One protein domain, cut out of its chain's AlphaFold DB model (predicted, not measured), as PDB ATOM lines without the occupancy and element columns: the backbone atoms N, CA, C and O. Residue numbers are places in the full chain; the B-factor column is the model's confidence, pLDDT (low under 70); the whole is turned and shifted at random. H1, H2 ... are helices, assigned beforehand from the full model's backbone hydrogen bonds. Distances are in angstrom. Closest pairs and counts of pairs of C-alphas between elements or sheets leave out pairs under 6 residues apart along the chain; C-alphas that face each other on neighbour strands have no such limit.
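What this domain is: This is residues 3 to 73 of the 88 residues of an uncharacterized protein of marine sediment metagenome (UniProt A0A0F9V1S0). Two helices, H3 and H2, lie side by side as a helical hairpin, and a much smaller part, the short helix H1 with the loop after it, is set away from them to one side. A long stretch with no named element, residues 12 to 34, joins the two parts, and within it residues 13 to 20 stick out free. The printed part has 71 residues with three named helices, H1, H2 and H3 in that order along the chain, and no named strand, and its class is all helix. The whole is loose, with a radius of gyration of the C-alphas of 13.9 A, and its C-alphas span 35 by 32 by 20 A.

Where its parts are: Begin with the longest helix, H3, residues 54 to 71: find C-alpha 54 at (6.324, 4.282, 58.088), and from there the helix runs 25.9 A to C-alpha 71 at (5.355, -9.108, 35.959). Look next at H2, residues 35 to 47, which runs 18.5 A from C-alpha 35 at (7.691, 0.886, 38.027) to C-alpha 47. Then go back to H1, residues 6 to 11, which begins with C-alpha 6 at (-4.387, 13.194, 27.819) and is 9.0 A long.

How they stand to each other: Compare H2 and H3 first: they touch, with 20 pairs of C-alphas within 8 A, and form a helical hairpin. Their closest C-alphas are those of Pro 36 and Ala 64, 4.5 A apart. Their lines stand at a shallow tilt of 17 degrees, and they run opposite ways, with 9.6 A from centre to centre. H1 touches no helix: it is apart from H2 and apart from H3. In the backbones of H2 and H3 every O i to N i+4 pair is within hydrogen-bond range. In H1, 1 of 2 such pairs is within range, and 3 of 3 O i to N i+3 pairs are.

The domain as a whole: The two C-alphas farthest apart are those of Pro 50, in the link between H2 and H3, and Lys 73, the last printed residue, at 36.7 A. From His 3 to Lys 73, the first and last printed C-alphas, the distance is 27.8 A. Follow residues 12 to 34 to see the long link of 23 residues from H1 to H2; the link from H2 to H3, with 6 residues, is short. Without residues 13 to 20, which stand free, the other 63 residues span 34 by 34 by 16 A. The printed part has no cut. Its mean pLDDT is 95.9, and no printed residue is under 70.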
ATOM      1  N   HIS A   3      -2.628  14.377  34.410       95.06
ATOM      2  CA  HIS A   3      -1.652  13.414  33.909       95.06
ATOM      3  C   HIS A   3      -1.040  13.884  32.579       95.06
ATOM      4  O   HIS A   3      -1.739  14.435  31.735       95.06
ATOM      5  N   ALA A   4       0.242  13.575  32.342       94.00
ATOM      6  CA  ALA A   4       0.986  13.953  31.125       94.00
ATOM      7  C   ALA A   4       0.462  13.330  29.813       94.00
ATOM      8  O   ALA A   4       0.858  13.735  28.726       94.00
ATOM      9  N   ARG A   5      -0.406  12.323  29.929       93.38
ATOM     10  CA  ARG A   5      -1.038  11.603  28.819       93.38
ATOM     11  C   ARG A   5      -2.531  11.925  28.837       93.38
ATOM     12  O   ARG A   5      -3.189  11.569  29.816       93.38
ATOM     13  N   ASP A   6      -3.049  12.581  27.800       92.12
ATOM     14  CA  ASP A   6      -4.387  13.194  27.819       92.12
ATOM     15  C   ASP A   6      -5.502  12.170  28.049       92.12
ATOM     16  O   ASP A   6      -6.438  12.410  28.816       92.12
ATOM     17  N   ASP A   7      -5.389  10.980  27.452       91.56
ATOM     18  CA  ASP A   7      -6.411   9.947  27.621       91.56
ATOM     19  C   ASP A   7      -6.526   9.476  29.081       91.56
ATOM     20  O   ASP A   7      -7.608   9.068  29.508       91.56
ATOM     21  N   TYR A   8      -5.469   9.581  29.889       92.94
ATOM     22  CA  TYR A   8      -5.515   9.193  31.300       92.94
ATOM     23  C   TYR A   8      -6.299  10.188  32.157       92.94
ATOM     24  O   TYR A   8      -6.972   9.737  33.083       92.94
ATOM     25  N   ASN A   9      -6.331  11.476  31.794       90.81
ATOM     26  CA  ASN A   9      -7.179  12.479  32.460       90.81
ATOM     27  C   ASN A   9      -8.672  12.128  32.380       90.81
ATOM     28  O   ASN A   9      -9.465  12.558  33.211       90.81
ATOM     29  N   LYS A  10      -9.062  11.330  31.376       90.25
ATOM     30  CA  LYS A  10     -10.452  10.908  31.139       90.25
ATOM     31  C   LYS A  10     -10.710   9.466  31.581       90.25
ATOM     32  O   LYS A  10     -11.835   9.120  31.934       90.25
ATOM     33  N   ARG A  11      -9.692   8.599  31.516       91.06
ATOM     34  CA  ARG A  11      -9.821   7.153  31.773       91.06
ATOM     35  C   ARG A  11      -9.606   6.761  33.226       91.06
ATOM     36  O   ARG A  11     -10.167   5.752  33.651       91.06
ATOM     37  N   ILE A  12      -8.766   7.482  33.960       91.00
ATOM     38  CA  ILE A  12      -8.456   7.152  35.349       91.00
ATOM     39  C   ILE A  12      -9.381   7.963  36.246       91.00
ATOM     40  O   ILE A  12      -9.388   9.187  36.197       91.00
ATOM     41  N   GLN A  13     -10.185   7.268  37.048       87.50
ATOM     42  CA  GLN A  13     -11.202   7.896  37.885       87.50
ATOM     43  C   GLN A  13     -10.754   7.971  39.340       87.50
ATOM     44  O   GLN A  13     -10.395   6.957  39.942       87.50
ATOM     45  N   ASP A  14     -10.858   9.164  39.918       91.12
ATOM     46  CA  ASP A  14     -10.846   9.363  41.362       91.12
ATOM     47  C   ASP A  14     -12.288   9.465  41.876       91.12
ATOM     48  O   ASP A  14     -12.864  10.544  41.977       91.12
ATOM     49  N   ASN A  15     -12.889   8.322  42.217       90.50
ATOM     50  CA  ASN A  15     -14.282   8.262  42.681       90.50
ATOM     51  C   ASN A  15     -14.545   9.062  43.968       90.50
ATOM     52  O   ASN A  15     -15.699   9.342  44.288       90.50
ATOM     53  N   ALA A  16     -13.501   9.385  44.736       94.75
ATOM     54  CA  ALA A  16     -13.627  10.156  45.964       94.75
ATOM     55  C   ALA A  16     -13.508  11.671  45.731       94.75
ATOM     56  O   ALA A  16     -13.737  12.421  46.680       94.75
ATOM     57  N   ASN A  17     -13.167  12.109  44.508       91.38
ATOM     58  CA  ASN A  17     -12.930  13.507  44.128       91.38
ATOM     59  C   ASN A  17     -11.998  14.237  45.111       91.38
ATOM     60  O   ASN A  17     -12.307  15.325  45.600       91.38
ATOM     61  N   ARG A  18     -10.881  13.596  45.463       95.88
ATOM     62  CA  ARG A  18      -9.869  14.114  46.391       95.88
ATOM     63  C   ARG A  18      -8.667  14.733  45.691       95.88
ATOM     64  O   ARG A  18      -7.990  15.530  46.326       95.88
ATOM     65  N   ILE A  19      -8.394  14.362  44.442       93.75
ATOM     66  CA  ILE A  19      -7.267  14.874  43.661       93.75
ATOM     67  C   ILE A  19      -7.741  16.085  42.838       93.75
ATOM     68  O   ILE A  19      -8.510  15.890  41.889       93.75
ATOM     69  N   PRO A  20      -7.278  17.312  43.143       95.25
ATOM     70  CA  PRO A  20      -7.592  18.518  42.380       95.25
ATOM     71  C   PRO A  20      -7.313  18.371  40.883       95.25
ATOM     72  O   PRO A  20      -6.391  17.661  40.474       95.25
ATOM     73  N   ASP A  21      -8.110  19.044  40.050       93.06
ATOM     74  CA  ASP A  21      -8.034  18.970  38.582       93.06
ATOM     75  C   ASP A  21      -6.676  19.385  38.015       93.06
ATOM     76  O   ASP A  21      -6.224  18.791  37.042       93.06
ATOM     77  N   ASP A  22      -5.994  20.309  38.674       94.69
ATOM     78  CA  ASP A  22      -4.698  20.860  38.294       94.69
ATOM     79  C   ASP A  22      -3.499  20.182  38.972       94.69
ATOM     80  O   ASP A  22      -2.362  20.512  38.639       94.69
ATOM     81  N   GLU A  23      -3.713  19.232  39.891       96.25
ATOM     82  CA  GLU A  23      -2.618  18.523  40.557       96.25
ATOM     83  C   GLU A  23      -1.882  17.625  39.549       96.25
ATOM     84  O   GLU A  23      -2.490  16.670  39.041       96.25
ATOM     85  N   PRO A  24      -0.585  17.871  39.262       96.81
ATOM     86  CA  PRO A  24       0.190  17.009  38.387       96.81
ATOM     87  C   PRO A  24       0.373  15.646  39.043       96.81
ATOM     88  O   PRO A  24       0.931  15.542  40.137       96.81
ATOM     89  N   VAL A  25      -0.052  14.588  38.360       95.19
ATOM     90  CA  VAL A  25       0.097  13.222  38.864       95.19
ATOM     91  C   VAL A  25       0.956  12.368  37.949       95.19
ATOM     92  O   VAL A  25       1.043  12.585  36.738       95.19
ATOM     93  N   PHE A  26       1.518  11.316  38.534       94.81
ATOM     94  CA  PHE A  26       2.250  10.288  37.813       94.81
ATOM     95  C   PHE A  26       1.651   8.912  38.107       94.81
ATOM     96  O   PHE A  26       1.536   8.515  39.267       94.81
ATOM     97  N   LEU A  27       1.266   8.171  37.064       94.12
ATOM     98  CA  LEU A  27       0.696   6.834  37.210       94.12
ATOM     99  C   LEU A  27       1.742   5.751  36.923       94.12
ATOM    100  O   LEU A  27       2.128   5.534  35.777       94.12
ATOM    101  N   LEU A  28       2.109   4.988  37.952       95.94
ATOM    102  CA  LEU A  28       2.890   3.761  37.801       95.94
ATOM    103  C   LEU A  28       1.959   2.562  37.619       95.94
ATOM    104  O   LEU A  28       1.114   2.271  38.464       95.94
ATOM    105  N   ARG A  29       2.119   1.839  36.509       94.88
ATOM    106  CA  ARG A  29       1.334   0.632  36.213       94.88
ATOM    107  C   ARG A  29       2.182  -0.609  36.448       94.88
ATOM    108  O   ARG A  29       3.336  -0.636  36.051       94.88
ATOM    109  N   GLY A  30       1.580  -1.689  36.952       96.31
ATOM    110  CA  GLY A  30       2.283  -2.967  37.139       96.31
ATOM    111  C   GLY A  30       2.858  -3.577  35.852       96.31
ATOM    112  O   GLY A  30       3.757  -4.402  35.917       96.31
ATOM    113  N   GLN A  31       2.396  -3.158  34.670       96.19
ATOM    114  CA  GLN A  31       2.978  -3.567  33.384       96.19
ATOM    115  C   GLN A  31       4.266  -2.834  33.030       96.19
ATOM    116  O   GLN A  31       5.021  -3.334  32.196       96.19
ATOM    117  N   ASP A  32       4.513  -1.688  33.655       97.06
ATOM    118  CA  ASP A  32       5.719  -0.923  33.419       97.06
ATOM    119  C   ASP A  32       6.929  -1.608  34.063       97.06
ATOM    120  O   ASP A  32       7.011  -1.738  35.286       97.06
ATOM    121  N   ALA A  33       7.876  -2.036  33.233       96.81
ATOM    122  CA  ALA A  33       9.081  -2.739  33.652       96.81
ATOM    123  C   ALA A  33       9.922  -1.947  34.674       96.81
ATOM    124  O   ALA A  33      10.625  -2.562  35.474       96.81
ATOM    125  N   ILE A  34       9.843  -0.609  34.683       97.50
ATOM    126  CA  ILE A  34      10.617   0.229  35.617       97.50
ATOM    127  C   ILE A  34       9.844   0.635  36.874       97.50
ATOM    128  O   ILE A  34      10.459   1.079  37.843       97.50
ATOM    129  N   ALA A  35       8.520   0.460  36.901       98.19
ATOM    130  CA  ALA A  35       7.691   0.886  38.027       98.19
ATOM    131  C   ALA A  35       8.133   0.321  39.390       98.19
ATOM    132  O   ALA A  35       8.325   1.124  40.303       98.19
ATOM    133  N   PRO A  36       8.362  -0.998  39.576       98.31
ATOM    134  CA  PRO A  36       8.790  -1.510  40.880       98.31
ATOM    135  C   PRO A  36      10.159  -0.968  41.321       98.31
ATOM    136  O   PRO A  36      10.380  -0.785  42.513       98.31
ATOM    137  N   ILE A  37      11.052  -0.651  40.377       98.06
ATOM    138  CA  ILE A  37      12.367  -0.057  40.670       98.06
ATOM    139  C   ILE A  37      12.198   1.382  41.173       98.06
ATOM    140  O   ILE A  37      12.808   1.770  42.166       98.06
ATOM    141  N   LEU A  38      11.329   2.170  40.531       98.25
ATOM    142  CA  LEU A  38      11.014   3.527  40.988       98.25
ATOM    143  C   LEU A  38      10.393   3.528  42.390       98.25
ATOM    144  O   LEU A  38      10.702   4.408  43.193       98.25
ATOM    145  N   LEU A  39       9.569   2.528  42.715       98.38
ATOM    146  CA  LEU A  39       9.017   2.372  44.062       98.38
ATOM    147  C   LEU A  39      10.094   2.039  45.106       98.38
ATOM    148  O   LEU A  39      10.025   2.565  46.217       98.38
ATOM    149  N   ASP A  40      11.111   1.241  44.768       98.38
ATOM    150  CA  ASP A  40      12.252   1.011  45.669       98.38
ATOM    151  C   ASP A  40      13.026   2.307  45.934       98.38
ATOM    152  O   ASP A  40      13.405   2.588  47.072       98.38
ATOM    153  N   MET A  41      13.240   3.123  44.899       98.19
ATOM    154  CA  MET A  41      13.905   4.420  45.044       98.19
ATOM    155  C   MET A  41      13.081   5.380  45.905       98.19
ATOM    156  O   MET A  41      13.625   6.027  46.801       98.19
ATOM    157  N   TYR A  42      11.764   5.436  45.680       97.94
ATOM    158  CA  TYR A  42      10.841   6.208  46.509       97.94
ATOM    159  C   TYR A  42      10.946   5.796  47.980       97.94
ATOM    160  O   TYR A  42      11.025   6.646  48.866       97.94
ATOM    161  N   VAL A  43      10.989   4.490  48.246       98.19
ATOM    162  CA  VAL A  43      11.158   3.931  49.589       98.19
ATOM    163  C   VAL A  43      12.488   4.351  50.207       98.19
ATOM    164  O   VAL A  43      12.478   4.856  51.325       98.19
ATOM    165  N   ALA A  44      13.604   4.207  49.490       97.94
ATOM    166  CA  ALA A  44      14.928   4.559  50.004       97.94
ATOM    167  C   ALA A  44      15.022   6.044  50.399       97.94
ATOM    168  O   ALA A  44      15.602   6.386  51.427       97.94
ATOM    169  N   ILE A  45      14.407   6.928  49.608       97.69
ATOM    170  CA  ILE A  45      14.331   8.364  49.912       97.69
ATOM    171  C   ILE A  45      13.376   8.626  51.086       97.69
ATOM    172  O   ILE A  45      13.675   9.435  51.961       97.69
ATOM    173  N   SER A  46      12.239   7.927  51.138       97.50
ATOM    174  CA  SER A  46      11.244   8.098  52.203       97.50
ATOM    175  C   SER A  46      11.767   7.658  53.572       97.50
ATOM    176  O   SER A  46      11.437   8.275  54.576       97.50
ATOM    177  N   GLU A  47      12.602   6.617  53.632       97.12
ATOM    178  CA  GLU A  47      13.174   6.102  54.886       97.12
ATOM    179  C   GLU A  47      14.092   7.101  55.595       97.12
ATOM    180  O   GLU A  47      14.208   7.064  56.819       97.12
ATOM    181  N   ILE A  48      14.721   8.006  54.845       96.62
ATOM    182  CA  ILE A  48      15.585   9.055  55.402       96.62
ATOM    183  C   ILE A  48      14.846  10.382  55.615       96.62
ATOM    184  O   ILE A  48      15.430  11.328  56.144       96.62
ATOM    185  N   HIS A  49      13.575  10.473  55.213       95.25
ATOM    186  CA  HIS A  49      12.795  11.698  55.311       95.25
ATOM    187  C   HIS A  49      11.926  11.700  56.586       95.25
ATOM    188  O   HIS A  49      11.021  10.875  56.721       95.25
ATOM    189  N   PRO A  50      12.111  12.657  57.516       92.56
ATOM    190  CA  PRO A  50      11.499  12.602  58.849       92.56
ATOM    191  C   PRO A  50       9.970  12.756  58.858       92.56
ATOM    192  O   PRO A  50       9.329  12.392  59.838       92.56
ATOM    193  N   ALA A  51       9.379  13.300  57.792       95.50
ATOM    194  CA  ALA A  51       7.928  13.473  57.678       95.50
ATOM    195  C   ALA A  51       7.208  12.284  57.017       95.50
ATOM    196  O   ALA A  51       5.982  12.300  56.914       95.50
ATOM    197  N   CYS A  52       7.937  11.281  56.519       95.06
ATOM    198  CA  CYS A  52       7.320  10.152  55.833       95.06
ATOM    199  C   CYS A  52       6.762   9.140  56.837       95.06
ATOM    200  O   CYS A  52       7.474   8.641  57.707       95.06
ATOM    201  N   ASP A  53       5.481   8.807  56.684       97.12
ATOM    202  CA  ASP A  53       4.812   7.812  57.519       97.12
ATOM    203  C   ASP A  53       5.368   6.396  57.230       97.12
ATOM    204  O   ASP A  53       5.306   5.930  56.081       97.12
ATOM    205  N   PRO A  54       5.865   5.662  58.246       96.44
ATOM    206  CA  PRO A  54       6.324   4.282  58.088       96.44
ATOM    207  C   PRO A  54       5.286   3.329  57.472       96.44
ATOM    208  O   PRO A  54       5.655   2.354  56.808       96.44
ATOM    209  N   VAL A  55       3.990   3.594  57.661       97.94
ATOM    210  CA  VAL A  55       2.901   2.812  57.059       97.94
ATOM    211  C   VAL A  55       2.899   2.967  55.539       97.94
ATOM    212  O   VAL A  55       2.755   1.967  54.830       97.94
ATOM    213  N   VAL A  56       3.130   4.182  55.031       97.12
ATOM    214  CA  VAL A  56       3.242   4.451  53.589       97.12
ATOM    215  C   VAL A  56       4.448   3.715  53.012       97.12
ATOM    216  O   VAL A  56       4.312   3.016  52.011       97.12
ATOM    217  N   ILE A  57       5.602   3.779  53.680       97.94
ATOM    218  CA  ILE A  57       6.825   3.081  53.245       97.94
ATOM    219  C   ILE A  57       6.569   1.575  53.118       97.94
ATOM    220  O   ILE A  57       6.887   0.961  52.096       97.94
ATOM    221  N   LYS A  58       5.944   0.967  54.134       98.12
ATOM    222  CA  LYS A  58       5.591  -0.458  54.115       98.12
ATOM    223  C   LYS A  58       4.623  -0.792  52.978       98.12
ATOM    224  O   LYS A  58       4.809  -1.806  52.303       98.12
ATOM    225  N   ALA A  59       3.601   0.037  52.762       98.50
ATOM    226  CA  ALA A  59       2.633  -0.160  51.688       98.50
ATOM    227  C   ALA A  59       3.304  -0.111  50.306       98.50
ATOM    228  O   ALA A  59       3.061  -0.995  49.485       98.50
ATOM    229  N   VAL A  60       4.204   0.852  50.079       98.25
ATOM    230  CA  VAL A  60       4.938   0.984  48.813       98.25
ATOM    231  C   VAL A  60       5.868  -0.207  48.572       98.25
ATOM    232  O   VAL A  60       5.838  -0.772  47.480       98.25
ATOM    233  N   LYS A  61       6.619  -0.667  49.586       98.44
ATOM    234  CA  LYS A  61       7.452  -1.884  49.482       98.44
ATOM    235  C   LYS A  61       6.633  -3.106  49.063       98.44
ATOM    236  O   LYS A  61       7.004  -3.830  48.141       98.44
ATOM    237  N   ASN A  62       5.499  -3.324  49.727       98.62
ATOM    238  CA  ASN A  62       4.607  -4.436  49.404       98.62
ATOM    239  C   ASN A  62       4.045  -4.311  47.984       98.62
ATOM    240  O   ASN A  62       3.933  -5.311  47.278       98.62
ATOM    241  N   HIS A  63       3.717  -3.092  47.555       98.50
ATOM    242  CA  HIS A  63       3.212  -2.840  46.214       98.50
ATOM    243  C   HIS A  63       4.271  -3.105  45.136       98.50
ATOM    244  O   HIS A  63       3.962  -3.741  44.132       98.50
ATOM    245  N   ALA A  64       5.527  -2.712  45.369       98.56
ATOM    246  CA  ALA A  64       6.641  -3.020  44.474       98.56
ATOM    247  C   ALA A  64       6.825  -4.537  44.297       98.56
ATOM    248  O   ALA A  64       6.952  -5.017  43.171       98.56
ATOM    249  N   ASN A  65       6.757  -5.310  45.385       98.56
ATOM    250  CA  ASN A  65       6.815  -6.774  45.313       98.56
ATOM    251  C   ASN A  65       5.624  -7.360  44.547       98.56
ATOM    252  O   ASN A  65       5.820  -8.175  43.654       98.56
ATOM    253  N   ALA A  66       4.405  -6.879  44.806       98.56
ATOM    254  CA  ALA A  66       3.226  -7.323  44.068       98.56
ATOM    255  C   ALA A  66       3.324  -7.020  42.559       98.56
ATOM    256  O   ALA A  66       2.877  -7.824  41.741       98.56
ATOM    257  N   MET A  67       3.926  -5.885  42.177       98.38
ATOM    258  CA  MET A  67       4.218  -5.585  40.773       98.38
ATOM    259  C   MET A  67       5.195  -6.603  40.176       98.38
ATOM    260  O   MET A  67       4.919  -7.109  39.092       98.38
ATOM    261  N   ARG A  68       6.286  -6.952  40.876       98.25
ATOM    262  CA  ARG A  68       7.252  -7.972  40.416       98.25
ATOM    263  C   ARG A  68       6.586  -9.334  40.221       98.25
ATOM    264  O   ARG A  68       6.651  -9.884  39.126       98.25
ATOM    265  N   ASP A  69       5.855  -9.813  41.226       98.12
ATOM    266  CA  ASP A  69       5.152 -11.104  41.180       98.12
ATOM    267  C   ASP A  69       4.134 -11.176  40.031       98.12
ATOM    268  O   ASP A  69       3.842 -12.244  39.483       98.12
ATOM    269  N   TRP A  70       3.528 -10.038  39.688       98.12
ATOM    270  CA  TRP A  70       2.616  -9.940  38.558       98.12
ATOM    271  C   TRP A  70       3.372  -9.926  37.224       98.12
ATOM    272  O   TRP A  70       2.970 -10.632  36.300       98.12
ATOM    273  N   GLN A  71       4.484  -9.190  37.139       97.75
ATOM    274  CA  GLN A  71       5.355  -9.108  35.959       97.75
ATOM    275  C   GLN A  71       6.007 -10.441  35.589       97.75
ATOM    276  O   GLN A  71       6.257 -10.675  34.415       97.75
ATOM    277  N   GLU A  72       6.230 -11.346  36.540       96.62
ATOM    278  CA  GLU A  72       6.701 -12.703  36.232       96.62
ATOM    279  C   GLU A  72       5.682 -13.519  35.421       96.62
ATOM    280  O   GLU A  72       6.043 -14.439  34.686       96.62
ATOM    281  N   LYS A  73       4.393 -13.188  35.545       96.69
ATOM    282  CA  LYS A  73       3.280 -13.947  34.952       96.69
ATOM    283  C   LYS A  73       2.797 -13.360  33.630       96.69
ATOM    284  O   LYS A  73       1.992 -13.985  32.941       96.69
TER     285      LYS A  73